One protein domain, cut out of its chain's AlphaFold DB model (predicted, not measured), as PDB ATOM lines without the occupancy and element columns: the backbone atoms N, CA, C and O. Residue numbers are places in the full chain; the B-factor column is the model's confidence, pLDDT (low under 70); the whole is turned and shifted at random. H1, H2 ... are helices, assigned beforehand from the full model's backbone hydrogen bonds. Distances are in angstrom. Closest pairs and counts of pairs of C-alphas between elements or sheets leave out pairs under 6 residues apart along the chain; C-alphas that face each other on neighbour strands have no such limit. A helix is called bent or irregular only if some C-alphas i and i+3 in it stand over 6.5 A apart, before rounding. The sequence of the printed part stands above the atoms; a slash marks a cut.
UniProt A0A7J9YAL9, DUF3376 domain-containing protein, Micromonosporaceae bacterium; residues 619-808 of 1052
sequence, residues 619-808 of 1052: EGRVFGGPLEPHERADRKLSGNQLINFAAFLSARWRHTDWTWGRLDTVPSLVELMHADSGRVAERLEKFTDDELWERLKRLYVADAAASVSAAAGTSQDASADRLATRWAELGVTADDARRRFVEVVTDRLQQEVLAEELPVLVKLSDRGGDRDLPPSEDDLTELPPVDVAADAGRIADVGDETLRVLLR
ATOM      1  N   GLU A 619     178.806 166.684 201.547       92.31
ATOM      2  CA  GLU A 619     177.860 166.539 200.428       92.31
ATOM      3  C   GLU A 619     177.366 167.897 199.924       92.31
ATOM      4  O   GLU A 619     177.352 168.130 198.719       92.31
ATOM      5  N   GLY A 620     177.058 168.826 200.835       88.12
ATOM      6  CA  GLY A 620     176.603 170.167 200.469       88.12
ATOM      7  C   GLY A 620     177.618 170.939 199.622       88.12
ATOM      8  O   GLY A 620     177.225 171.690 198.735       88.12
ATOM      9  N   ARG A 621     178.920 170.718 199.852       87.62
ATOM     10  CA  ARG A 621     180.001 171.384 199.106       87.62
ATOM     11  C   ARG A 621     180.265 170.718 197.760       87.62
ATOM     12  O   ARG A 621     180.510 171.405 196.778       87.62
ATOM     13  N   VAL A 622     180.225 169.388 197.721       92.06
ATOM     14  CA  VAL A 622     180.540 168.615 196.511       92.06
ATOM     15  C   VAL A 622     179.363 168.595 195.535       92.06
ATOM     16  O   VAL A 622     179.557 168.800 194.343       92.06
ATOM     17  N   PHE A 623     178.142 168.385 196.029       90.50
ATOM     18  CA  PHE A 623     176.940 168.199 195.207       90.50
ATOM     19  C   PHE A 623     175.991 169.407 195.202       90.50
ATOM     20  O   PHE A 623     174.974 169.374 194.512       90.50
ATOM     21  N   GLY A 624     176.280 170.461 195.975       87.44
ATOM     22  CA  GLY A 624     175.394 171.623 196.131       87.44
ATOM     23  C   GLY A 624     174.193 171.388 197.060       87.44
ATOM     24  O   GLY A 624     173.321 172.247 197.165       87.44
ATOM     25  N   GLY A 625     174.132 170.235 197.732       87.62
ATOM     26  CA  GLY A 625     173.070 169.848 198.661       87.62
ATOM     27  C   GLY A 625     173.292 168.437 199.224       87.62
ATOM     28  O   GLY A 625     174.166 167.719 198.736       87.62
ATOM     29  N   PRO A 626     172.545 168.031 200.266       88.25
ATOM     30  CA  PRO A 626     172.609 166.667 200.779       88.25
ATOM     31  C   PRO A 626     172.097 165.673 199.732       88.25
ATOM     32  O   PRO A 626     171.149 165.963 199.001       88.25
ATOM     33  N   LEU A 627     172.708 164.492 199.680       88.50
ATOM     34  CA  LEU A 627     172.256 163.413 198.809       88.50
ATOM     35  C   LEU A 627     171.089 162.646 199.433       88.50
ATOM     36  O   LEU A 627     171.032 162.442 200.656       88.50
ATOM     37  N   GLU A 628     170.211 162.134 198.572       86.88
ATOM     38  CA  GLU A 628     169.176 161.190 198.975       86.88
ATOM     39  C   GLU A 628     169.807 159.881 199.487       86.88
ATOM     40  O   GLU A 628     170.795 159.410 198.912       86.88
ATOM     41  N   PRO A 629     169.254 159.241 200.538       83.44
ATOM     42  CA  PRO A 629     169.863 158.061 201.157       83.44
ATOM     43  C   PRO A 629     170.204 156.930 200.179       83.44
ATOM     44  O   PRO A 629     171.247 156.296 200.310       83.44
ATOM     45  N   HIS A 630     169.348 156.702 199.179       81.00
ATOM     46  CA  HIS A 630     169.521 155.636 198.192       81.00
ATOM     47  C   HIS A 630     170.583 155.946 197.123       81.00
ATOM     48  O   HIS A 630     171.065 155.023 196.475       81.00
ATOM     49  N   GLU A 631     170.963 157.214 196.946       82.50
ATOM     50  CA  GLU A 631     171.947 157.647 195.943       82.50
ATOM     51  C   GLU A 631     173.358 157.803 196.528       82.50
ATOM     52  O   GLU A 631     174.334 157.803 195.779       82.50
ATOM     53  N   ARG A 632     173.489 157.926 197.860       87.44
ATOM     54  CA  ARG A 632     174.764 158.226 198.540       87.44
ATOM     55  C   ARG A 632     175.885 157.275 198.161       87.44
ATOM     56  O   ARG A 632     176.921 157.729 197.689       87.44
ATOM     57  N   ALA A 633     175.670 155.974 198.336       84.38
ATOM     58  CA  ALA A 633     176.702 154.984 198.058       84.38
ATOM     59  C   ALA A 633     177.143 155.023 196.585       84.38
ATOM     60  O   ALA A 633     178.335 154.968 196.306       84.38
ATOM     61  N   ASP A 634     176.204 155.165 195.646       82.50
ATOM     62  CA  ASP A 634     176.496 155.118 194.208       82.50
ATOM     63  C   ASP A 634     177.157 156.400 193.680       82.50
ATOM     64  O   ASP A 634     177.996 156.320 192.784       82.50
ATOM     65  N   ARG A 635     176.818 157.573 194.234       86.81
ATOM     66  CA  ARG A 635     177.429 158.857 193.836       86.81
ATOM     67  C   ARG A 635     178.758 159.137 194.533       86.81
ATOM     68  O   ARG A 635     179.598 159.832 193.965       86.81
ATOM     69  N   LYS A 636     178.958 158.625 195.752       90.06
ATOM     70  CA  LYS A 636     180.227 158.761 196.486       90.06
ATOM     71  C   LYS A 636     181.260 157.723 196.043       90.06
ATOM     72  O   LYS A 636     182.426 158.065 195.881       90.06
ATOM     73  N   LEU A 637     180.839 156.472 195.826       88.19
ATOM     74  CA  LEU A 637     181.724 155.367 195.452       88.19
ATOM     75  C   LEU A 637     181.475 154.931 194.005       88.19
ATOM     76  O   LEU A 637     180.607 154.107 193.702       88.19
ATOM     77  N   SER A 638     182.311 155.431 193.100       82.88
ATOM     78  CA  SER A 638     182.262 155.109 191.670       82.88
ATOM     79  C   SER A 638     182.516 153.614 191.406       82.88
ATOM     80  O   SER A 638     182.040 153.056 190.409       82.88
ATOM     81  N   GLY A 639     183.215 152.921 192.315       71.31
ATOM     82  CA  GLY A 639     183.461 151.479 192.250       71.31
ATOM     83  C   GLY A 639     182.212 150.587 192.222       71.31
ATOM     84  O   GLY A 639     182.258 149.498 191.631       71.31
ATOM     85  N   ASN A 640     181.080 151.042 192.770       71.56
ATOM     86  CA  ASN A 640     179.885 150.215 193.001       71.56
ATOM     87  C   ASN A 640     179.181 149.745 191.714       71.56
ATOM     88  O   ASN A 640     178.477 148.730 191.712       71.56
ATOM     89  N   GLN A 641     179.430 150.399 190.575       70.31
ATOM     90  CA  GLN A 641     178.740 150.118 189.308       70.31
ATOM     91  C   GLN A 641     179.025 148.719 188.713       70.31
ATOM     92  O   GLN A 641     178.304 148.271 187.815       70.31
ATOM     93  N   LEU A 642     180.057 148.011 189.196       65.25
ATOM     94  CA  LEU A 642     180.425 146.655 188.763       65.25
ATOM     95  C   LEU A 642     180.863 145.779 189.949       65.25
ATOM     96  O   LEU A 642     181.986 145.288 189.965       65.25
ATOM     97  N   ILE A 643     179.983 145.572 190.938       60.84
ATOM     98  CA  ILE A 643     180.277 144.731 192.121       60.84
ATOM     99  C   ILE A 643     181.598 145.184 192.780       60.84
ATOM    100  O   ILE A 643     182.503 144.388 193.001       60.84
ATOM    101  N   ASN A 644     181.740 146.495 192.995       67.25
ATOM    102  CA  ASN A 644     182.906 147.154 193.602       67.25
ATOM    103  C   ASN A 644     184.208 147.128 192.765       67.25
ATOM    104  O   ASN A 644     185.195 147.748 193.149       67.25
ATOM    105  N   PHE A 645     184.228 146.488 191.587       69.75
ATOM    106  CA  PHE A 645     185.415 146.420 190.719       69.75
ATOM    107  C   PHE A 645     185.529 147.566 189.703       69.75
ATOM    108  O   PHE A 645     186.520 147.651 188.974       69.75
ATOM    109  N   ALA A 646     184.534 148.450 189.601       76.00
ATOM    110  CA  ALA A 646     184.520 149.439 188.524       76.00
ATOM    111  C   ALA A 646     185.622 150.502 188.679       76.00
ATOM    112  O   ALA A 646     186.141 150.995 187.678       76.00
ATOM    113  N   ALA A 647     186.044 150.788 189.916       79.62
ATOM    114  CA  ALA A 647     187.103 151.749 190.213       79.62
ATOM    115  C   ALA A 647     188.448 151.343 189.584       79.62
ATOM    116  O   ALA A 647     189.216 152.191 189.138       79.62
ATOM    117  N   PHE A 648     188.717 150.044 189.411       85.44
ATOM    118  CA  PHE A 648     189.954 149.560 188.783       85.44
ATOM    119  C   PHE A 648     190.077 149.939 187.290       85.44
ATOM    120  O   PHE A 648     191.152 149.819 186.699       85.44
ATOM    121  N   LEU A 649     189.006 150.447 186.669       85.94
ATOM    122  CA  LEU A 649     188.994 150.905 185.276       85.94
ATOM    123  C   LEU A 649     189.413 152.374 185.090       85.94
ATOM    124  O   LEU A 649     189.647 152.777 183.951       85.94
ATOM    125  N   SER A 650     189.469 153.181 186.159       90.56
ATOM    126  CA  SER A 650     189.836 154.602 186.074       90.56
ATOM    127  C   SER A 650     190.567 155.095 187.320       90.56
ATOM    128  O   SER A 650     190.065 154.980 188.437       90.56
ATOM    129  N   ALA A 651     191.723 155.731 187.123       92.62
ATOM    130  CA  ALA A 651     192.469 156.386 188.194       92.62
ATOM    131  C   ALA A 651     191.648 157.473 188.913       92.62
ATOM    132  O   ALA A 651     191.726 157.573 190.132       92.62
ATOM    133  N   ARG A 652     190.803 158.235 188.201       93.25
ATOM    134  CA  ARG A 652     189.920 159.236 188.831       93.25
ATOM    135  C   ARG A 652     188.850 158.600 189.708       93.25
ATOM    136  O   ARG A 652     188.540 159.151 190.751       93.25
ATOM    137  N   TRP A 653     188.316 157.444 189.314       92.38
ATOM    138  CA  TRP A 653     187.339 156.729 190.141       92.38
ATOM    139  C   TRP A 653     187.998 156.223 191.428       92.38
ATOM    140  O   TRP A 653     187.466 156.458 192.504       92.38
ATOM    141  N   ARG A 654     189.205 155.636 191.345       92.19
ATOM    142  CA  ARG A 654     189.990 155.257 192.542       92.19
ATOM    143  C   ARG A 654     190.285 156.454 193.439       92.19
ATOM    144  O   ARG A 654     190.182 156.345 194.655       92.19
ATOM    145  N   HIS A 655     190.653 157.581 192.834       94.19
ATOM    146  CA  HIS A 655     190.921 158.817 193.554       94.19
ATOM    147  C   HIS A 655     189.678 159.322 194.296       94.19
ATOM    148  O   HIS A 655     189.752 159.597 195.486       94.19
ATOM    149  N   THR A 656     188.531 159.415 193.621       93.06
ATOM    150  CA  THR A 656     187.274 159.865 194.236       93.06
ATOM    151  C   THR A 656     186.814 158.924 195.349       93.06
ATOM    152  O   THR A 656     186.442 159.409 196.416       93.06
ATOM    153  N   ASP A 657     186.912 157.604 195.155       92.00
ATOM    154  CA  ASP A 657     186.587 156.614 196.191       92.00
ATOM    155  C   ASP A 657     187.505 156.780 197.422       92.00
ATOM    156  O   ASP A 657     187.038 156.744 198.561       92.00
ATOM    157  N   TRP A 658     188.800 157.041 197.204       92.25
ATOM    158  CA  TRP A 658     189.760 157.365 198.266       92.25
ATOM    159  C   TRP A 658     189.392 158.660 199.006       92.25
ATOM    160  O   TRP A 658     189.355 158.686 200.239       92.25
ATOM    161  N   THR A 659     189.077 159.730 198.268       94.44
ATOM    162  CA  THR A 659     188.670 161.018 198.844       94.44
ATOM    163  C   THR A 659     187.409 160.866 199.695       94.44
ATOM    164  O   THR A 659     187.394 161.322 200.838       94.44
ATOM    165  N   TRP A 660     186.374 160.181 199.197       92.88
ATOM    166  CA  TRP A 660     185.143 159.945 199.959       92.88
ATOM    167  C   TRP A 660     185.360 159.062 201.181       92.88
ATOM    168  O   TRP A 660     184.835 159.386 202.244       92.88
ATOM    169  N   GLY A 661     186.204 158.031 201.081       91.56
ATOM    170  CA  GLY A 661     186.603 157.231 202.238       91.56
ATOM    171  C   GLY A 661     187.154 158.097 203.377       91.56
ATOM    172  O   GLY A 661     186.757 157.926 204.531       91.56
ATOM    173  N   ARG A 662     187.997 159.091 203.061       93.50
ATOM    174  CA  ARG A 662     188.491 160.069 204.046       93.50
ATOM    175  C   ARG A 662     187.379 161.000 204.538       93.50
ATOM    176  O   ARG A 662     187.228 161.168 205.746       93.50
ATOM    177  N   LEU A 663     186.589 161.580 203.632       94.44
ATOM    178  CA  LEU A 663     185.534 162.540 203.978       94.44
ATOM    179  C   LEU A 663     184.447 161.940 204.876       94.44
ATOM    180  O   LEU A 663     183.991 162.636 205.784       94.44
ATOM    181  N   ASP A 664     184.026 160.697 204.628       92.25
ATOM    182  CA  ASP A 664     183.019 159.978 205.425       92.25
ATOM    183  C   ASP A 664     183.590 159.485 206.766       92.25
ATOM    184  O   ASP A 664     182.865 159.409 207.756       92.25
ATOM    185  N   THR A 665     184.900 159.233 206.841       92.38
ATOM    186  CA  THR A 665     185.571 158.823 208.086       92.38
ATOM    187  C   THR A 665     185.707 159.974 209.087       92.38
ATOM    188  O   THR A 665     185.572 159.753 210.290       92.38
ATOM    189  N   VAL A 666     185.948 161.208 208.622       94.06
ATOM    190  CA  VAL A 666     186.127 162.390 209.491       94.06
ATOM    191  C   VAL A 666     184.997 162.574 210.519       94.06
ATOM    192  O   VAL A 666     185.320 162.599 211.708       94.06
ATOM    193  N   PRO A 667     183.705 162.691 210.140       91.50
ATOM    194  CA  PRO A 667     182.634 162.907 211.116       91.50
ATOM    195  C   PRO A 667     182.547 161.762 212.130       91.50
ATOM    196  O   PRO A 667     182.417 162.019 213.323       91.50
ATOM    197  N   SER A 668     182.706 160.512 211.683       89.31
ATOM    198  CA  SER A 668     182.741 159.347 212.570       89.31
ATOM    199  C   SER A 668     183.875 159.433 213.589       89.31
ATOM    200  O   SER A 668     183.624 159.281 214.776       89.31
ATOM    201  N   LEU A 669     185.113 159.733 213.180       89.38
ATOM    202  CA  LEU A 669     186.234 159.846 214.123       89.38
ATOM    203  C   LEU A 669     186.046 160.994 215.124       89.38
ATOM    204  O   LEU A 669     186.329 160.821 216.309       89.38
ATOM    205  N   VAL A 670     185.546 162.151 214.678       89.88
ATOM    206  CA  VAL A 670     185.281 163.293 215.571       89.88
ATOM    207  C   VAL A 670     184.196 162.942 216.588       89.88
ATOM    208  O   VAL A 670     184.355 163.220 217.777       89.88
ATOM    209  N   GLU A 671     183.120 162.291 216.148       86.19
ATOM    210  CA  GLU A 671     182.060 161.818 217.035       86.19
ATOM    211  C   GLU A 671     182.551 160.759 218.008       86.19
ATOM    212  O   GLU A 671     182.237 160.855 219.186       86.19
ATOM    213  N   LEU A 672     183.352 159.791 217.562       86.50
ATOM    214  CA  LEU A 672     183.914 158.751 218.425       86.50
ATOM    215  C   LEU A 672     184.711 159.348 219.584       86.50
ATOM    216  O   LEU A 672     184.556 158.949 220.736       86.50
ATOM    217  N   MET A 673     185.524 160.354 219.284       83.31
ATOM    218  CA  MET A 673     186.310 161.062 220.290       83.31
ATOM    219  C   MET A 673     185.458 161.973 221.182       83.31
ATOM    220  O   MET A 673     185.888 162.323 222.279       83.31
ATOM    221  N   HIS A 674     184.271 162.377 220.728       82.19
ATOM    222  CA  HIS A 674     183.338 163.202 221.495       82.19
ATOM    223  C   HIS A 674     182.332 162.375 222.320       82.19
ATOM    224  O   HIS A 674     181.887 162.823 223.373       82.19
ATOM    225  N   ALA A 675     181.994 161.162 221.873       68.06
ATOM    226  CA  ALA A 675     180.900 160.329 222.370       68.06
ATOM    227  C   ALA A 675     181.127 159.720 223.763       68.06
ATOM    228  O   ALA A 675     180.244 159.033 224.279       68.06
ATOM    229  N   ASP A 676     182.276 159.947 224.408       62.12
ATOM    230  CA  ASP A 676     182.455 159.581 225.815       62.12
ATOM    231  C   ASP A 676     181.802 160.620 226.742       62.12
ATOM    232  O   ASP A 676     182.448 161.485 227.336       62.12
ATOM    233  N   SER A 677     180.472 160.541 226.824       52.44
ATOM    234  CA  SER A 677     179.570 161.566 227.365       52.44
ATOM    235  C   SER A 677     179.763 161.921 228.845       52.44
ATOM    236  O   SER A 677     179.200 162.915 229.287       52.44
ATOM    237  N   GLY A 678     180.539 161.149 229.613       58.28
ATOM    238  CA  GLY A 678     180.893 161.491 230.997       58.28
ATOM    239  C   GLY A 678     182.170 162.329 231.075       58.28
ATOM    240  O   GLY A 678     182.144 163.499 231.440       58.28
ATOM    241  N   ARG A 679     183.304 161.749 230.666       63.12
ATOM    242  CA  ARG A 679     184.626 162.378 230.826       63.12
ATOM    243  C   ARG A 679     184.882 163.511 229.842       63.12
ATOM    244  O   ARG A 679     185.568 164.469 230.193       63.12
ATOM    245  N   VAL A 680     184.378 163.422 228.609       68.50
ATOM    246  CA  VAL A 680     184.563 164.489 227.612       68.50
ATOM    247  C   VAL A 680     183.707 165.704 227.957       68.50
ATOM    248  O   VAL A 680     184.200 166.824 227.852       68.50
ATOM    249  N   ALA A 681     182.476 165.495 228.433       68.81
ATOM    250  CA  ALA A 681     181.622 166.578 228.918       68.81
ATOM    251  C   ALA A 681     182.290 167.322 230.087       68.81
ATOM    252  O   ALA A 681     182.522 168.523 229.978       68.81
ATOM    253  N   GLU A 682     182.742 166.597 231.118       72.06
ATOM    254  CA  GLU A 682     183.489 167.164 232.253       72.06
ATOM    255  C   GLU A 682     184.774 167.897 231.825       72.06
ATOM    256  O   GLU A 682     185.170 168.898 232.423       72.06
ATOM    257  N   ARG A 683     185.474 167.411 230.791       77.44
ATOM    258  CA  ARG A 683     186.683 168.071 230.267       77.44
ATOM    259  C   ARG A 683     186.354 169.359 229.534       77.44
ATOM    260  O   ARG A 683     187.062 170.345 229.722       77.44
ATOM    261  N   LEU A 684     185.304 169.354 228.718       79.25
ATOM    262  CA  LEU A 684     184.850 170.553 228.030       79.25
ATOM    263  C   LEU A 684     184.320 171.580 229.037       79.25
ATOM    264  O   LEU A 684     184.528 172.772 228.830       79.25
ATOM    265  N   GLU A 685     183.659 171.164 230.123       81.94
ATOM    266  CA  GLU A 685     183.165 172.046 231.201       81.94
ATOM    267  C   GLU A 685     184.271 172.861 231.887       81.94
ATOM    268  O   GLU A 685     183.991 173.901 232.476       81.94
ATOM    269  N   LYS A 686     185.538 172.445 231.767       84.00
ATOM    270  CA  LYS A 686     186.687 173.209 232.282       84.00
ATOM    271  C   LYS A 686     186.929 174.519 231.538       84.00
ATOM    272  O   LYS A 686     187.658 175.359 232.054       84.00
ATOM    273  N   PHE A 687     186.379 174.667 230.335       86.75
ATOM    274  CA  PHE A 687     186.505 175.871 229.522       86.75
ATOM    275  C   PHE A 687     185.230 176.699 229.617       86.75
ATOM    276  O   PHE A 687     184.124 176.154 229.496       86.75
ATOM    277  N   THR A 688     185.385 178.016 229.755       91.25
ATOM    278  CA  THR A 688     184.269 178.936 229.503       91.25
ATOM    279  C   THR A 688     183.892 178.897 228.019       91.25
ATOM    280  O   THR A 688     184.693 178.496 227.168       91.25
ATOM    281  N   ASP A 689     182.666 179.295 227.690       90.00
ATOM    282  CA  ASP A 689     182.185 179.268 226.305       90.00
ATOM    283  C   ASP A 689     183.007 180.204 225.392       90.00
ATOM    284  O   ASP A 689     183.379 179.810 224.286       90.00
ATOM    285  N   ASP A 690     183.426 181.371 225.899       92.88
ATOM    286  CA  ASP A 690     184.344 182.289 225.205       92.88
ATOM    287  C   ASP A 690     185.734 181.672 224.970       92.88
ATOM    288  O   ASP A 690     186.302 181.770 223.878       92.88
ATOM    289  N   GLU A 691     186.300 181.003 225.983       93.69
ATOM    290  CA  GLU A 691     187.606 180.347 225.866       93.69
ATOM    291  C   GLU A 691     187.584 179.216 224.838       93.69
ATOM    292  O   GLU A 691     188.530 179.061 224.056       93.69
ATOM    293  N   LEU A 692     186.516 178.414 224.843       91.75
ATOM    294  CA  LEU A 692     186.335 177.330 223.888       91.75
ATOM    295  C   LEU A 692     186.164 177.881 222.470       91.75
ATOM    296  O   LEU A 692     186.801 177.373 221.546       91.75
ATOM    297  N   TRP A 693     185.372 178.940 222.302       94.75
ATOM    298  CA  TRP A 693     185.171 179.603 221.016       94.75
ATOM    299  C   TRP A 693     186.477 180.151 220.432       94.75
ATOM    300  O   TRP A 693     186.814 179.839 219.288       94.75
ATOM    301  N   GLU A 694     187.278 180.874 221.221       94.25
ATOM    302  CA  GLU A 694     188.578 181.394 220.773       94.25
ATOM    303  C   GLU A 694     189.578 180.281 220.433       94.25
ATOM    304  O   GLU A 694     190.413 180.416 219.532       94.25
ATOM    305  N   ARG A 695     189.535 179.157 221.156       93.19
ATOM    306  CA  ARG A 695     190.359 177.981 220.835       93.19
ATOM    307  C   ARG A 695     189.918 177.333 219.526       93.19
ATOM    308  O   ARG A 695     190.776 177.017 218.704       93.19
ATOM    309  N   LEU A 696     188.613 177.170 219.312       93.44
ATOM    310  CA  LEU A 696     188.067 176.622 218.071       93.44
ATOM    311  C   LEU A 696     188.374 177.517 216.872       93.44
ATOM    312  O   LEU A 696     188.817 177.013 215.843       93.44
ATOM    313  N   LYS A 697     188.219 178.834 217.011       94.75
ATOM    314  CA  LYS A 697     188.535 179.798 215.952       94.75
ATOM    315  C   LYS A 697     190.011 179.752 215.559       94.75
ATOM    316  O   LYS A 697     190.330 179.727 214.371       94.75
ATOM    317  N   ARG A 698     190.918 179.702 216.544       93.38
ATOM    318  CA  ARG A 698     192.362 179.550 216.293       93.38
ATOM    319  C   ARG A 698     192.687 178.232 215.590       93.38
ATOM    320  O   ARG A 698     193.377 178.265 214.576       93.38
ATOM    321  N   LEU A 699     192.114 177.123 216.061       91.62
ATOM    322  CA  LEU A 699     192.266 175.800 215.447       91.62
ATOM    323  C   LEU A 699     191.765 175.766 213.993       91.62
ATOM    324  O   LEU A 699     192.345 175.093 213.138       91.62
ATOM    325  N   TYR A 700     190.664 176.468 213.724       93.69
ATOM    326  CA  TYR A 700     190.013 176.493 212.420       93.69
ATOM    327  C   TYR A 700     190.760 177.366 211.408       93.69
ATOM    328  O   TYR A 700     190.913 176.968 210.259       93.69
ATOM    329  N   VAL A 701     191.218 178.552 211.819       92.06
ATOM    330  CA  VAL A 701     191.819 179.537 210.909       92.06
ATOM    331  C   VAL A 701     193.343 179.481 210.956       92.06
ATOM    332  O   VAL A 701     193.977 179.157 209.956       92.06
ATOM    333  N   ALA A 702     193.941 179.792 212.106       87.56
ATOM    334  CA  ALA A 702     195.385 179.993 212.217       87.56
ATOM    335  C   ALA A 702     196.159 178.676 212.071       87.56
ATOM    336  O   ALA A 702     197.084 178.592 211.262       87.56
ATOM    337  N   ASP A 703     195.743 177.639 212.802       87.44
ATOM    338  CA  ASP A 703     196.468 176.364 212.845       87.44
ATOM    339  C   ASP A 703     196.300 175.559 211.546       87.44
ATOM    340  O   ASP A 703     197.177 174.781 211.175       87.44
ATOM    341  N   ALA A 704     195.187 175.749 210.830       85.62
ATOM    342  CA  ALA A 704     194.928 175.084 209.553       85.62
ATOM    343  C   ALA A 704     195.500 175.842 208.340       85.62
ATOM    344  O   ALA A 704     195.686 175.244 207.283       85.62
ATOM    345  N   ALA A 705     195.805 177.140 208.456       88.50
ATOM    346  CA  ALA A 705     196.254 177.936 207.311       88.50
ATOM    347  C   ALA A 705     197.525 177.372 206.662       88.50
ATOM    348  O   ALA A 705     197.616 177.327 205.438       88.50
ATOM    349  N   ALA A 706     198.492 176.916 207.463       88.19
ATOM    350  CA  ALA A 706     199.745 176.365 206.950       88.19
ATOM    351  C   ALA A 706     199.546 175.021 206.227       88.19
ATOM    352  O   ALA A 706     200.077 174.833 205.131       88.19
ATOM    353  N   SER A 707     198.763 174.102 206.805       85.31
ATOM    354  CA  SER A 707     198.494 172.788 206.205       85.31
ATOM    355  C   SER A 707     197.682 172.918 204.915       85.31
ATOM    356  O   SER A 707     198.051 172.337 203.895       85.31
ATOM    357  N   VAL A 708     196.628 173.739 204.927       84.50
ATOM    358  CA  VAL A 708     195.783 174.008 203.753       84.50
ATOM    359  C   VAL A 708     196.563 174.743 202.664       84.50
ATOM    360  O   VAL A 708     196.444 174.384 201.497       84.50
ATOM    361  N   SER A 709     197.400 175.720 203.022       86.94
ATOM    362  CA  SER A 709     198.258 176.444 202.075       86.94
ATOM    363  C   SER A 709     199.199 175.525 201.311       86.94
ATOM    364  O   SER A 709     199.271 175.611 200.083       86.94
ATOM    365  N   ALA A 710     199.893 174.643 202.036       85.44
ATOM    366  CA  ALA A 710     200.833 173.701 201.450       85.44
ATOM    367  C   ALA A 710     200.117 172.712 200.519       85.44
ATOM    368  O   ALA A 710     200.613 172.421 199.433       85.44
ATOM    369  N   ALA A 711     198.934 172.244 200.922       82.19
ATOM    370  CA  ALA A 711     198.129 171.307 200.151       82.19
ATOM    371  C   ALA A 711     197.509 171.945 198.893       82.19
ATOM    372  O   ALA A 711     197.624 171.400 197.800       82.19
ATOM    373  N   ALA A 712     196.912 173.132 199.024       82.06
ATOM    374  CA  ALA A 712     196.211 173.819 197.940       82.06
ATOM    375  C   ALA A 712     197.138 174.577 196.969       82.06
ATOM    376  O   ALA A 712     196.647 175.153 195.998       82.06
ATOM    377  N   GLY A 713     198.448 174.640 197.237       83.38
ATOM    378  CA  GLY A 713     199.413 175.379 196.413       83.38
ATOM    379  C   GLY A 713     199.218 176.900 196.442       83.38
ATOM    380  O   GLY A 713     199.492 177.581 195.455       83.38
ATOM    381  N   THR A 714     198.713 177.445 197.552       85.81
ATOM    382  CA  THR A 714     198.437 178.889 197.721       85.81
ATOM    383  C   THR A 714     199.292 179.500 198.829       85.81
ATOM    384  O   THR A 714     199.992 178.776 199.530       85.81
ATOM    385  N   SER A 715     199.256 180.826 199.014       88.88
ATOM    386  CA  SER A 715     199.928 181.464 200.154       88.88
ATOM    387  C   SER A 715     199.169 181.227 201.464       88.88
ATOM    388  O   SER A 715     197.943 181.078 201.479       88.88
ATOM    389  N   GLN A 716     199.905 181.232 202.577       89.25
ATOM    390  CA  GLN A 716     199.337 181.043 203.912       89.25
ATOM    391  C   GLN A 716     198.323 182.136 204.269       89.25
ATOM    392  O   GLN A 716     197.258 181.813 204.790       89.25
ATOM    393  N   ASP A 717     198.598 183.394 203.913       89.69
ATOM    394  CA  ASP A 717     197.676 184.515 204.142       89.69
ATOM    395  C   ASP A 717     196.363 184.333 203.366       89.69
ATOM    396  O   ASP A 717     195.282 184.459 203.933       89.69
ATOM    397  N   ALA A 718     196.434 183.925 202.091       87.38
ATOM    398  CA  ALA A 718     195.237 183.678 201.288       87.38
ATOM    399  C   ALA A 718     194.410 182.497 201.826       87.38
ATOM    400  O   ALA A 718     193.179 182.530 201.794       87.38
ATOM    401  N   SER A 719     195.073 181.454 202.340       88.69
ATOM    402  CA  SER A 719     194.397 180.328 202.995       88.69
ATOM    403  C   SER A 719     193.728 180.756 204.300       88.69
ATOM    404  O   SER A 719     192.581 180.387 204.547       88.69
ATOM    405  N   ALA A 720     194.407 181.574 205.109       91.00
ATOM    406  CA  ALA A 720     193.858 182.125 206.343       91.00
ATOM    407  C   ALA A 720     192.631 183.010 206.073       91.00
ATOM    408  O   ALA A 720     191.613 182.839 206.740       91.00
ATOM    409  N   ASP A 721     192.678 183.881 205.063       92.19
ATOM    410  CA  ASP A 721     191.552 184.743 204.678       92.19
ATOM    411  C   ASP A 721     190.332 183.927 204.223       92.19
ATOM    412  O   ASP A 721     189.189 184.209 204.606       92.19
ATOM    413  N   ARG A 722     190.556 182.860 203.445       89.38
ATOM    414  CA  ARG A 722     189.491 181.936 203.020       89.38
ATOM    415  C   ARG A 722     188.890 181.179 204.203       89.38
ATOM    416  O   ARG A 722     187.668 181.121 204.330       89.38
ATOM    417  N   LEU A 723     189.722 180.639 205.092       91.62
ATOM    418  CA  LEU A 723     189.260 179.948 206.298       91.62
ATOM    419  C   LEU A 723     188.537 180.900 207.257       91.62
ATOM    420  O   LEU A 723     187.541 180.508 207.858       91.62
ATOM    421  N   ALA A 724     188.975 182.155 207.372       93.31
ATOM    422  CA  ALA A 724     188.295 183.183 208.158       93.31
ATOM    423  C   ALA A 724     186.919 183.530 207.572       93.31
ATOM    424  O   ALA A 724     185.945 183.657 208.316       93.31
ATOM    425  N   THR A 725     186.825 183.620 206.243       93.75
ATOM    426  CA  THR A 725     185.546 183.788 205.535       93.75
ATOM    427  C   THR A 725     184.618 182.611 205.828       93.75
ATOM    428  O   THR A 725     183.475 182.804 206.236       93.75
ATOM    429  N   ARG A 726     185.135 181.382 205.730       91.00
ATOM    430  CA  ARG A 726     184.364 180.169 206.008       91.00
ATOM    431  C   ARG A 726     183.929 180.062 207.472       91.00
ATOM    432  O   ARG A 726     182.793 179.686 207.747       91.00
ATOM    433  N   TRP A 727     184.792 180.435 208.415       93.56
ATOM    434  CA  TRP A 727     184.444 180.532 209.833       93.56
ATOM    435  C   TRP A 727     183.270 181.495 210.062       93.56
ATOM    436  O   TRP A 727     182.353 181.183 210.822       93.56
ATOM    437  N   ALA A 728     183.264 182.642 209.374       93.75
ATOM    438  CA  ALA A 728     182.158 183.592 209.442       93.75
ATOM    439  C   ALA A 728     180.853 183.015 208.860       93.75
ATOM    440  O   ALA A 728     179.792 183.218 209.447       93.75
ATOM    441  N   GLU A 729     180.923 182.248 207.766       91.25
ATOM    442  CA  GLU A 729     179.762 181.552 207.180       91.25
ATOM    443  C   GLU A 729     179.172 180.477 208.098       91.25
ATOM    444  O   GLU A 729     177.957 180.280 208.102       91.25
ATOM    445  N   LEU A 730     180.006 179.779 208.879       90.75
ATOM    446  CA  LEU A 730     179.524 178.802 209.861       90.75
ATOM    447  C   LEU A 730     178.672 179.469 210.952       90.75
ATOM    448  O   LEU A 730     177.808 178.808 211.530       90.75
ATOM    449  N   GLY A 731     178.890 180.759 211.230       93.12
ATOM    450  CA  GLY A 731     178.070 181.544 212.155       93.12
ATOM    451  C   GLY A 731     178.117 181.047 213.603       93.12
ATOM    452  O   GLY A 731     177.112 181.125 214.301       93.12
ATOM    453  N   VAL A 732     179.248 180.482 214.035       93.31
ATOM    454  CA  VAL A 732     179.437 179.943 215.393       93.31
ATOM    455  C   VAL A 732     179.641 181.091 216.380       93.31
ATOM    456  O   VAL A 732     180.531 181.928 216.197       93.31
ATOM    457  N   THR A 733     178.841 181.119 217.441       93.75
ATOM    458  CA  THR A 733     178.926 182.090 218.538       93.75
ATOM    459  C   THR A 733     179.591 181.461 219.762       93.75
ATOM    460  O   THR A 733     179.806 180.250 219.815       93.75
ATOM    461  N   ALA A 734     179.953 182.269 220.761       92.31
ATOM    462  CA  ALA A 734     180.492 181.731 222.009       92.31
ATOM    463  C   ALA A 734     179.487 180.773 222.676       92.31
ATOM    464  O   ALA A 734     179.815 179.616 222.934       92.31
ATOM    465  N   ASP A 735     178.230 181.209 222.808       90.94
ATOM    466  CA  ASP A 735     177.137 180.462 223.449       90.94
ATOM    467  C   ASP A 735     176.817 179.101 222.798       90.94
ATOM    468  O   ASP A 735     176.207 178.231 223.427       90.94
ATOM    469  N   ASP A 736     177.162 178.894 221.521       92.56
ATOM    470  CA  ASP A 736     176.921 177.630 220.818       92.56
ATOM    471  C   ASP A 736     178.189 176.839 220.463       92.56
ATOM    472  O   ASP A 736     178.067 175.689 220.026       92.56
ATOM    473  N   ALA A 737     179.381 177.376 220.753       89.44
ATOM    474  CA  ALA A 737     180.678 176.769 220.451       89.44
ATOM    475  C   ALA A 737     180.792 175.327 220.966       89.44
ATOM    476  O   ALA A 737     181.261 174.432 220.260       89.44
ATOM    477  N   ARG A 738     180.305 175.077 222.184       88.75
ATOM    478  CA  ARG A 738     180.293 173.746 222.808       88.75
ATOM    479  C   ARG A 738     179.393 172.765 222.066       88.75
ATOM    480  O   ARG A 738     179.806 171.650 221.761       88.75
ATOM    481  N   ARG A 739     178.167 173.188 221.752       89.00
ATOM    482  CA  ARG A 739     177.165 172.372 221.051       89.00
ATOM    483  C   ARG A 739     177.577 172.082 219.607       89.00
ATOM    484  O   ARG A 739     177.266 171.012 219.096       89.00
ATOM    485  N   ARG A 740     178.279 173.016 218.961       90.88
ATOM    486  CA  ARG A 740     178.736 172.907 217.566       90.88
ATOM    487  C   ARG A 740     180.180 172.427 217.431       90.88
ATOM    488  O   ARG A 740     180.721 172.421 216.330       90.88
ATOM    489  N   PHE A 741     180.798 171.961 218.518       90.50
ATOM    490  CA  PHE A 741     182.179 171.476 218.524       90.50
ATOM    491  C   PHE A 741     182.437 170.422 217.433       90.50
ATOM    492  O   PHE A 741     183.362 170.564 216.635       90.50
ATOM    493  N   VAL A 742     181.588 169.387 217.370       90.88
ATOM    494  CA  VAL A 742     181.710 168.293 216.390       90.88
ATOM    495  C   VAL A 742     181.598 168.821 214.963       90.88
ATOM    496  O   VAL A 742     182.394 168.441 214.108       90.88
ATOM    497  N   GLU A 743     180.652 169.725 214.710       92.31
ATOM    498  CA  GLU A 743     180.429 170.330 213.396       92.31
ATOM    499  C   GLU A 743     181.654 171.125 212.928       92.31
ATOM    500  O   GLU A 743     182.154 170.899 211.828       92.31
ATOM    501  N   VAL A 744     182.178 172.005 213.787       93.44
ATOM    502  CA  VAL A 744     183.328 172.869 213.487       93.44
ATOM    503  C   VAL A 744     184.583 172.054 213.198       93.44
ATOM    504  O   VAL A 744     185.265 172.292 212.201       93.44
ATOM    505  N   VAL A 745     184.893 171.081 214.060       93.44
ATOM    506  CA  VAL A 745     186.085 170.236 213.901       93.44
ATOM    507  C   VAL A 745     185.956 169.348 212.660       93.44
ATOM    508  O   VAL A 745     186.934 169.174 211.932       93.44
ATOM    509  N   THR A 746     184.752 168.841 212.376       94.56
ATOM    510  CA  THR A 746     184.463 168.072 211.156       94.56
ATOM    511  C   THR A 746     184.661 168.921 209.903       94.56
ATOM    512  O   THR A 746     185.373 168.492 208.998       94.56
ATOM    513  N   ASP A 747     184.081 170.127 209.845       93.56
ATOM    514  CA  ASP A 747     184.224 171.033 208.696       93.56
ATOM    515  C   ASP A 747     185.707 171.362 208.462       93.56
ATOM    516  O   ASP A 747     186.208 171.146 207.360       93.56
ATOM    517  N   ARG A 748     186.441 171.727 209.520       92.44
ATOM    518  CA  ARG A 748     187.886 172.006 209.480       92.44
ATOM    519  C   ARG A 748     188.695 170.857 208.880       92.44
ATOM    520  O   ARG A 748     189.510 171.076 207.990       92.44
ATOM    521  N   LEU A 749     188.502 169.632 209.373       94.00
ATOM    522  CA  LEU A 749     189.247 168.460 208.896       94.00
ATOM    523  C   LEU A 749     188.885 168.102 207.450       94.00
ATOM    524  O   LEU A 749     189.750 167.695 206.678       94.00
ATOM    525  N   GLN A 750     187.627 168.291 207.051       94.12
ATOM    526  CA  GLN A 750     187.216 168.091 205.662       94.12
ATOM    527  C   GLN A 750     187.827 169.126 204.712       94.12
ATOM    528  O   GLN A 750     188.131 168.768 203.577       94.12
ATOM    529  N   GLN A 751     188.040 170.373 205.153       91.25
ATOM    530  CA  GLN A 751     188.763 171.374 204.356       91.25
ATOM    531  C   GLN A 751     190.195 170.916 204.057       91.25
ATOM    532  O   GLN A 751     190.634 171.018 202.915       91.25
ATOM    533  N   GLU A 752     190.902 170.352 205.041       91.75
ATOM    534  CA  GLU A 752     192.250 169.808 204.824       91.75
ATOM    535  C   GLU A 752     192.249 168.632 203.844       91.75
ATOM    536  O   GLU A 752     193.066 168.602 202.925       91.75
ATOM    537  N   VAL A 753     191.304 167.695 203.988       94.50
ATOM    538  CA  VAL A 753     191.169 166.564 203.054       94.50
ATOM    539  C   VAL A 753     190.926 167.066 201.630       94.50
ATOM    540  O   VAL A 753     191.588 166.620 200.699       94.50
ATOM    541  N   LEU A 754     189.999 168.007 201.440       94.19
ATOM    542  CA  LEU A 754     189.706 168.550 200.113       94.19
ATOM    543  C   LEU A 754     190.895 169.326 199.538       94.19
ATOM    544  O   LEU A 754     191.192 169.171 198.356       94.19
ATOM    545  N   ALA A 755     191.596 170.112 200.357       91.81
ATOM    546  CA  ALA A 755     192.785 170.848 199.935       91.81
ATOM    547  C   ALA A 755     193.925 169.917 199.488       91.81
ATOM    548  O   ALA A 755     194.654 170.262 198.564       91.81
ATOM    549  N   GLU A 756     194.067 168.740 200.107       92.31
ATOM    550  CA  GLU A 756     195.087 167.742 199.751       92.31
ATOM    551  C   GLU A 756     194.727 166.935 198.493       92.31
ATOM    552  O   GLU A 756     195.605 166.588 197.701       92.31
ATOM    553  N   GLU A 757     193.446 166.620 198.300       94.88
ATOM    554  CA  GLU A 757     193.008 165.687 197.254       94.88
ATOM    555  C   GLU A 757     192.571 166.384 195.952       94.88
ATOM    556  O   GLU A 757     192.787 165.860 194.856       94.88
ATOM    557  N   LEU A 758     191.989 167.586 196.019       94.69
ATOM    558  CA  LEU A 758     191.527 168.299 194.819       94.69
ATOM    559  C   LEU A 758     192.631 168.597 193.790       94.69
ATOM    560  O   LEU A 758     192.366 168.372 192.606       94.69
ATOM    561  N   PRO A 759     193.855 169.029 194.163       94.31
ATOM    562  CA  PRO A 759     194.918 169.283 193.187       94.31
ATOM    563  C   PRO A 759     195.231 168.062 192.318       94.31
ATOM    564  O   PRO A 759     195.420 168.176 191.104       94.31
ATOM    565  N   VAL A 760     195.218 166.873 192.923       94.50
ATOM    566  CA  VAL A 760     195.468 165.605 192.231       94.50
ATOM    567  C   VAL A 760     194.318 165.274 191.285       94.50
ATOM    568  O   VAL A 760     194.554 164.905 190.133       94.50
ATOM    569  N   LEU A 761     193.069 165.465 191.719       94.69
ATOM    570  CA  LEU A 761     191.913 165.239 190.853       94.69
ATOM    571  C   LEU A 761     191.874 166.205 189.659       94.69
ATOM    572  O   LEU A 761     191.554 165.784 188.541       94.69
ATOM    573  N   VAL A 762     192.203 167.481 189.878       93.56
ATOM    574  CA  VAL A 762     192.311 168.500 188.823       93.56
ATOM    575  C   VAL A 762     193.373 168.078 187.816       93.56
ATOM    576  O   VAL A 762     193.060 167.937 186.632       93.56
ATOM    577  N   LYS A 763     194.582 167.749 188.290       93.56
ATOM    578  CA  LYS A 763     195.676 167.258 187.443       93.56
ATOM    579  C   LYS A 763     195.250 166.047 186.615       93.56
ATOM    580  O   LYS A 763     195.439 166.042 185.403       93.56
ATOM    581  N   LEU A 764     194.629 165.039 187.235       92.94
ATOM    582  CA  LEU A 764     194.138 163.855 186.525       92.94
ATOM    583  C   LEU A 764     193.096 164.218 185.463       92.94
ATOM    584  O   LEU A 764     193.148 163.696 184.351       92.94
ATOM    585  N   SER A 765     192.164 165.111 185.785       90.50
ATOM    586  CA  SER A 765     191.093 165.535 184.876       90.50
ATOM    587  C   SER A 765     191.622 166.288 183.653       90.50
ATOM    588  O   SER A 765     191.087 166.121 182.551       90.50
ATOM    589  N   ASP A 766     192.710 167.037 183.827       89.81
ATOM    590  CA  ASP A 766     193.317 167.874 182.792       89.81
ATOM    591  C   ASP A 766     194.225 167.078 181.823       89.81
ATOM    592  O   ASP A 766     194.546 167.561 180.737       89.81
ATOM    593  N   ARG A 767     194.541 165.802 182.115       87.62
ATOM    594  CA  ARG A 767     195.342 164.891 181.250       87.62
ATOM    595  C   ARG A 767     194.653 164.458 179.944       87.62
ATOM    596  O   ARG A 767     195.145 163.590 179.223       87.62
ATOM    597  N   GLY A 768     193.500 165.029 179.596       84.62
ATOM    598  CA  GLY A 768     192.873 164.816 178.290       84.62
ATOM    599  C   GLY A 768     192.490 163.352 178.026       84.62
ATOM    600  O   GLY A 768     191.530 162.853 178.610       84.62
ATOM    601  N   GLY A 769     193.166 162.679 177.091       79.44
ATOM    602  CA  GLY A 769     192.896 161.274 176.742       79.44
ATOM    603  C   GLY A 769     193.358 160.263 177.798       79.44
ATOM    604  O   GLY A 769     192.780 159.179 177.881       79.44
ATOM    605  N   ASP A 770     194.318 160.657 178.635       85.19
ATOM    606  CA  ASP A 770     195.022 159.777 179.578       85.19
ATOM    607  C   ASP A 770     194.495 159.912 181.016       85.19
ATOM    608  O   ASP A 770     195.024 159.315 181.948       85.19
ATOM    609  N   ARG A 771     193.400 160.659 181.206       88.19
ATOM    610  CA  ARG A 771     192.809 160.985 182.517       88.19
ATOM    611  C   ARG A 771     192.382 159.789 183.376       88.19
ATOM    612  O   ARG A 771     192.068 159.967 184.545       88.19
ATOM    613  N   ASP A 772     192.282 158.593 182.801       89.75
ATOM    614  CA  ASP A 772     191.924 157.367 183.530       89.75
ATOM    615  C   ASP A 772     193.114 156.444 183.783       89.75
ATOM    616  O   ASP A 772     192.973 155.481 184.534       89.75
ATOM    617  N   LEU A 773     194.261 156.720 183.160       90.12
ATOM    618  CA  LEU A 773     195.487 155.968 183.385       90.12
ATOM    619  C   LEU A 773     196.120 156.402 184.712       90.12
ATOM    620  O   LEU A 773     195.925 157.550 185.130       90.12
ATOM    621  N   PRO A 774     196.912 155.536 185.361       90.81
ATOM    622  CA  PRO A 774     197.688 155.938 186.528       90.81
ATOM    623  C   PRO A 774     198.529 157.202 186.263       90.81
ATOM    624  O   PRO A 774     199.005 157.403 185.136       90.81
ATOM    625  N   PRO A 775     198.658 158.096 187.255       92.25
ATOM    626  CA  PRO A 775     199.537 159.257 187.150       92.25
ATOM    627  C   PRO A 775     201.011 158.828 187.126       92.25
ATOM    628  O   PRO A 775     201.360 157.796 187.699       92.25
ATOM    629  N   SER A 776     201.872 159.600 186.457       89.38
ATOM    630  CA  SER A 776     203.329 159.463 186.613       89.38
ATOM    631  C   SER A 776     203.804 160.094 187.931       89.38
ATOM    632  O   SER A 776     203.046 160.799 188.597       89.38
ATOM    633  N   GLU A 777     205.069 159.883 188.309       84.88
ATOM    634  CA  GLU A 777     205.657 160.604 189.449       84.88
ATOM    635  C   GLU A 777     205.634 162.126 189.233       84.88
ATOM    636  O   GLU A 777     205.229 162.851 190.138       84.88
ATOM    637  N   ASP A 778     205.957 162.599 188.023       85.25
ATOM    638  CA  ASP A 778     205.899 164.025 187.657       85.25
ATOM    639  C   ASP A 778     204.478 164.604 187.776       85.25
ATOM    640  O   ASP A 778     204.284 165.750 188.187       85.25
ATOM    641  N   ASP A 779     203.454 163.801 187.457       87.75
ATOM    642  CA  ASP A 779     202.061 164.219 187.617       87.75
ATOM    643  C   ASP A 779     201.716 164.492 189.092       87.75
ATOM    644  O   ASP A 779     200.853 165.321 189.377       87.75
ATOM    645  N   LEU A 780     202.373 163.800 190.026       87.56
ATOM    646  CA  LEU A 780     202.101 163.866 191.462       87.56
ATOM    647  C   LEU A 780     202.991 164.868 192.211       87.56
ATOM    648  O   LEU A 780     202.691 165.181 193.363       87.56
ATOM    649  N   THR A 781     204.064 165.364 191.589       84.25
ATOM    650  CA  THR A 781     204.944 166.401 192.152       84.25
ATOM    651  C   THR A 781     204.546 167.806 191.698       84.25
ATOM    652  O   THR A 781     204.592 168.738 192.499       84.25
ATOM    653  N   GLU A 782     204.093 167.971 190.453       83.81
ATOM    654  CA  GLU A 782     203.668 169.261 189.892       83.81
ATOM    655  C   GLU A 782     202.140 169.434 189.934       83.81
ATOM    656  O   GLU A 782     201.446 169.348 188.907       83.81
ATOM    657  N   LEU A 783     201.608 169.666 191.136       89.31
ATOM    658  CA  LEU A 783     200.173 169.839 191.365       89.31
ATOM    659  C   LEU A 783     199.717 171.294 191.126       89.31
ATOM    660  O   LEU A 783     200.398 172.230 191.549       89.31
ATOM    661  N   PRO A 784     198.571 171.509 190.451       90.25
ATOM    662  CA  PRO A 784     198.038 172.845 190.209       90.25
ATOM    663  C   PRO A 784     197.456 173.452 191.496       90.25
ATOM    664  O   PRO A 784     196.910 172.714 192.318       90.25
ATOM    665  N   PRO A 785     197.505 174.786 191.664       88.94
ATOM    666  CA  PRO A 785     196.798 175.437 192.756       88.94
ATOM    667  C   PRO A 785     195.283 175.289 192.574       88.94
ATOM    668  O   PRO A 785     194.785 175.365 191.448       88.94
ATOM    669  N   VAL A 786     194.550 175.117 193.675       89.81
ATOM    670  CA  VAL A 786     193.089 174.913 193.652       89.81
ATOM    671  C   VAL A 786     192.352 175.835 194.616       89.81
ATOM    672  O   VAL A 786     192.901 176.327 195.607       89.81
ATOM    673  N   ASP A 787     191.072 176.060 194.336       87.75
ATOM    674  CA  ASP A 787     190.141 176.665 195.283       87.75
ATOM    675  C   ASP A 787     189.105 175.623 195.698       87.75
ATOM    676  O   ASP A 787     188.271 175.211 194.896       87.75
ATOM    677  N   VAL A 788     189.142 175.205 196.966       85.69
ATOM    678  CA  VAL A 788     188.251 174.163 197.493       85.69
ATOM    679  C   VAL A 788     186.776 174.486 197.236       85.69
ATOM    680  O   VAL A 788     186.015 173.584 196.894       85.69
ATOM    681  N   ALA A 789     186.365 175.752 197.347       82.62
ATOM    682  CA  ALA A 789     184.970 176.136 197.149       82.62
ATOM    683  C   ALA A 789     184.541 176.051 195.674       82.62
ATOM    684  O   ALA A 789     183.396 175.705 195.390       82.62
ATOM    685  N   ALA A 790     185.449 176.352 194.742       86.19
ATOM    686  CA  ALA A 790     185.152 176.355 193.310       86.19
ATOM    687  C   ALA A 790     185.359 174.981 192.649       86.19
ATOM    688  O   ALA A 790     184.617 174.616 191.739       86.19
ATOM    689  N   ASP A 791     186.353 174.213 193.101       90.38
ATOM    690  CA  ASP A 791     186.783 172.967 192.459       90.38
ATOM    691  C   ASP A 791     186.141 171.705 193.061       90.38
ATOM    692  O   ASP A 791     186.183 170.651 192.422       90.38
ATOM    693  N   ALA A 792     185.495 171.780 194.235       90.12
ATOM    694  CA  ALA A 792     184.839 170.624 194.869       90.12
ATOM    695  C   ALA A 792     183.807 169.925 193.962       90.12
ATOM    696  O   ALA A 792     183.672 168.701 194.020       90.12
ATOM    697  N   GLY A 793     183.138 170.674 193.077       90.56
ATOM    698  CA  GLY A 793     182.182 170.130 192.105       90.56
ATOM    699  C   GLY A 793     182.787 169.097 191.144       90.56
ATOM    700  O   GLY A 793     182.085 168.196 190.694       90.56
ATOM    701  N   ARG A 794     184.108 169.126 190.906       91.50
ATOM    702  CA  ARG A 794     184.786 168.118 190.069       91.50
ATOM    703  C   ARG A 794     184.691 166.708 190.656       91.50
ATOM    704  O   ARG A 794     184.728 165.733 189.910       91.50
ATOM    705  N   ILE A 795     184.573 166.582 191.981       93.88
ATOM    706  CA  ILE A 795     184.354 165.287 192.640       93.88
ATOM    707  C   ILE A 795     182.968 164.745 192.257       93.88
ATOM    708  O   ILE A 795     182.847 163.563 191.930       93.88
ATOM    709  N   ALA A 796     181.944 165.606 192.233       91.88
ATOM    710  CA  ALA A 796     180.596 165.235 191.809       91.88
ATOM    711  C   ALA A 796     180.545 164.839 190.329       91.88
ATOM    712  O   ALA A 796     179.939 163.820 189.999       91.88
ATOM    713  N   ASP A 797     181.251 165.571 189.460       91.81
ATOM    714  CA  ASP A 797     181.330 165.253 188.029       91.81
ATOM    715  C   ASP A 797     181.838 163.824 187.779       91.81
ATOM    716  O   ASP A 797     181.370 163.147 186.863       91.81
ATOM    717  N   VAL A 798     182.798 163.353 188.589       90.75
ATOM    718  CA  VAL A 798     183.308 161.974 188.519       90.75
ATOM    719  C   VAL A 798     182.273 160.976 189.028       90.75
ATOM    720  O   VAL A 798     182.072 159.954 188.374       90.75
ATOM    721  N   GLY A 799     181.608 161.273 190.149       86.00
ATOM    722  CA  GLY A 799     180.557 160.421 190.717       86.00
ATOM    723  C   GLY A 799     179.354 160.223 189.785       86.00
ATOM    724  O   GLY A 799     178.723 159.169 189.803       86.00
ATOM    725  N   ASP A 800     179.082 161.193 188.907       88.94
ATOM    726  CA  ASP A 800     178.017 161.113 187.898       88.94
ATOM    727  C   ASP A 800     178.429 160.328 186.635       88.94
ATOM    728  O   ASP A 800     177.600 160.023 185.762       88.94
ATOM    729  N   GLU A 801     179.708 159.965 186.495       89.19
ATOM    730  CA  GLU A 801     180.160 159.150 185.375       89.19
ATOM    731  C   GLU A 801     179.625 157.723 185.481       89.19
ATOM    732  O   GLU A 801     179.733 157.054 186.500       89.19
ATOM    733  N   THR A 802     179.127 157.185 184.367       85.06
ATOM    734  CA  THR A 802     178.676 155.789 184.319       85.06
ATOM    735  C   THR A 802     179.677 154.889 183.606       85.06
ATOM    736  O   THR A 802     180.374 155.309 182.676       85.06
ATOM    737  N   LEU A 803     179.656 153.590 183.916       80.75
ATOM    738  CA  LEU A 803     180.441 152.565 183.219       80.75
ATOM    739  C   LEU A 803     180.208 152.615 181.699       80.75
ATOM    740  O   LEU A 803     181.100 152.347 180.897       80.75
ATOM    741  N   ARG A 804     179.003 153.015 181.280       79.38
ATOM    742  CA  ARG A 804     178.629 153.188 179.872       79.38
ATOM    743  C   ARG A 804     179.400 154.314 179.187       79.38
ATOM    744  O   ARG A 804     179.682 154.209 177.993       79.38
ATOM    745  N   VAL A 805     179.695 155.387 179.917       81.44
ATOM    746  CA  VAL A 805     180.541 156.495 179.460       81.44
ATOM    747  C   VAL A 805     181.998 156.050 179.450       81.44
ATOM    748  O   VAL A 805     182.690 156.270 178.456       81.44
ATOM    749  N   LEU A 806     182.441 155.349 180.493       81.31
ATOM    750  CA  LEU A 806     183.817 154.879 180.622       81.31
ATOM    751  C   LEU A 806     184.201 153.875 179.518       81.31
ATOM    752  O   LEU A 806     185.231 154.030 178.864       81.31
ATOM    753  N   LEU A 807     183.312 152.935 179.182       76.94
ATOM    754  CA  LEU A 807     183.471 152.006 178.054       76.94
ATOM    755  C   LEU A 807     183.543 152.704 176.689       76.94
ATOM    756  O   LEU A 807     183.858 152.061 175.691       76.94
ATOM    757  N   ARG A 808     183.260 154.010 176.580       78.38
ATOM    758  CA  ARG A 808     183.504 154.732 175.324       78.38
ATOM    759  C   ARG A 808     184.982 155.051 175.118       78.38
ATOM    760  O   ARG A 808     185.350 155.279 173.966       78.38
TER     761      ARG A 808
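This is residues 619 to 808 of the 1052 residues of the protein "DUF3376 domain-containing protein" of Micromonosporaceae bacterium (UniProt A0A7J9YAL9). What shape do these atoms make? Three long helices run side by side, with arm H10a of the bent helix H10 between H5 and H7, and H8 folds back on H7, crossing it. At one end short helices cluster: H3 and H13 pack on the first part of H5, with H1 and H2 on H13. What is it made of? The printed part has 190 residues with 14 named helices, H1 to H14 in chain order, and no named strand: all helix. It is compact, with a radius of gyration of the C-alphas of 18.5 A, and elongated, spanning 59 by 38 by 26 A.

How do the first helices sit? H1, residues 619 to 623, touches H13, residues 793 to 799; closest are the C-alphas of Val 622 and Gly 793, 4.9 A. H2, residues 632 to 636, touches H13 too, closest at C-alphas 635 and 799, 4.7 A. H3, residues 638 to 642, and H4, residues 646 to 649, touch only at the corner, closest at C-alphas 639 and 647, 4.2 A. What does the hub touch? The hub H5, residues 651 to 674, touches five helices, among them H3, with residues 653 to 657 alone, closest at C-alphas 653 and 638, 5.5 A. H10, assigned as one helix by its hydrogen bonds, is bent, with C-alphas 756 and 759 6.7 A apart; its arms H10a, residues 741 to 756, and H10b, residues 759 to 766, stand at a steep tilt of 47 degrees. H5 touches H10a at a shallow tilt of 23 degrees, opposite ways, closest at C-alphas 667 and 746, 5.5 A. What is the bundle? H7, residues 689 to 712, H8, residues 716 to 730, and H10a form an up-and-down bundle, each running against the one before. H7 and H8, a helical hairpin, touch at a steep tilt of 45 degrees, closest at C-alphas 705 and 720, 4.9 A. What remains? H9, residues 734 to 737, touches H7, and H12, residues 788 to 791, only just touches H10a, with 3 pairs of C-alphas within 8 A; H6, residues 679 to 684, H11, residues 777 to 781, and H14, residues 803 to 806, touch no helix. Every O i to N i+4 pair is within hydrogen-bond range in H1, H2, H6, H8, H10a, H10b, H11 and H13, against 18 of 20 in H5, 16 of 20 in H7 and 0 of 1 in H3, where 0 of 2 O i to N i+3 pairs are.

Where are the anchors? H1 begins at C-alpha 619 (177.860, 166.539, 200.428), and H14 ends at C-alpha 806 (183.817, 154.879, 180.622). How long are the longer helices? H5 measures 35.2 A, H7 32.1 A, H10a 23.1 A and H8 20.8 A.

How far does it reach? The two C-alphas farthest apart, of Lys 686 and Arg 808, are 60.0 A apart. Is it unbroken and sure? The printed part has no cut and no long link; pLDDT is under 70 at residues 642 to 645 and 675 to 681.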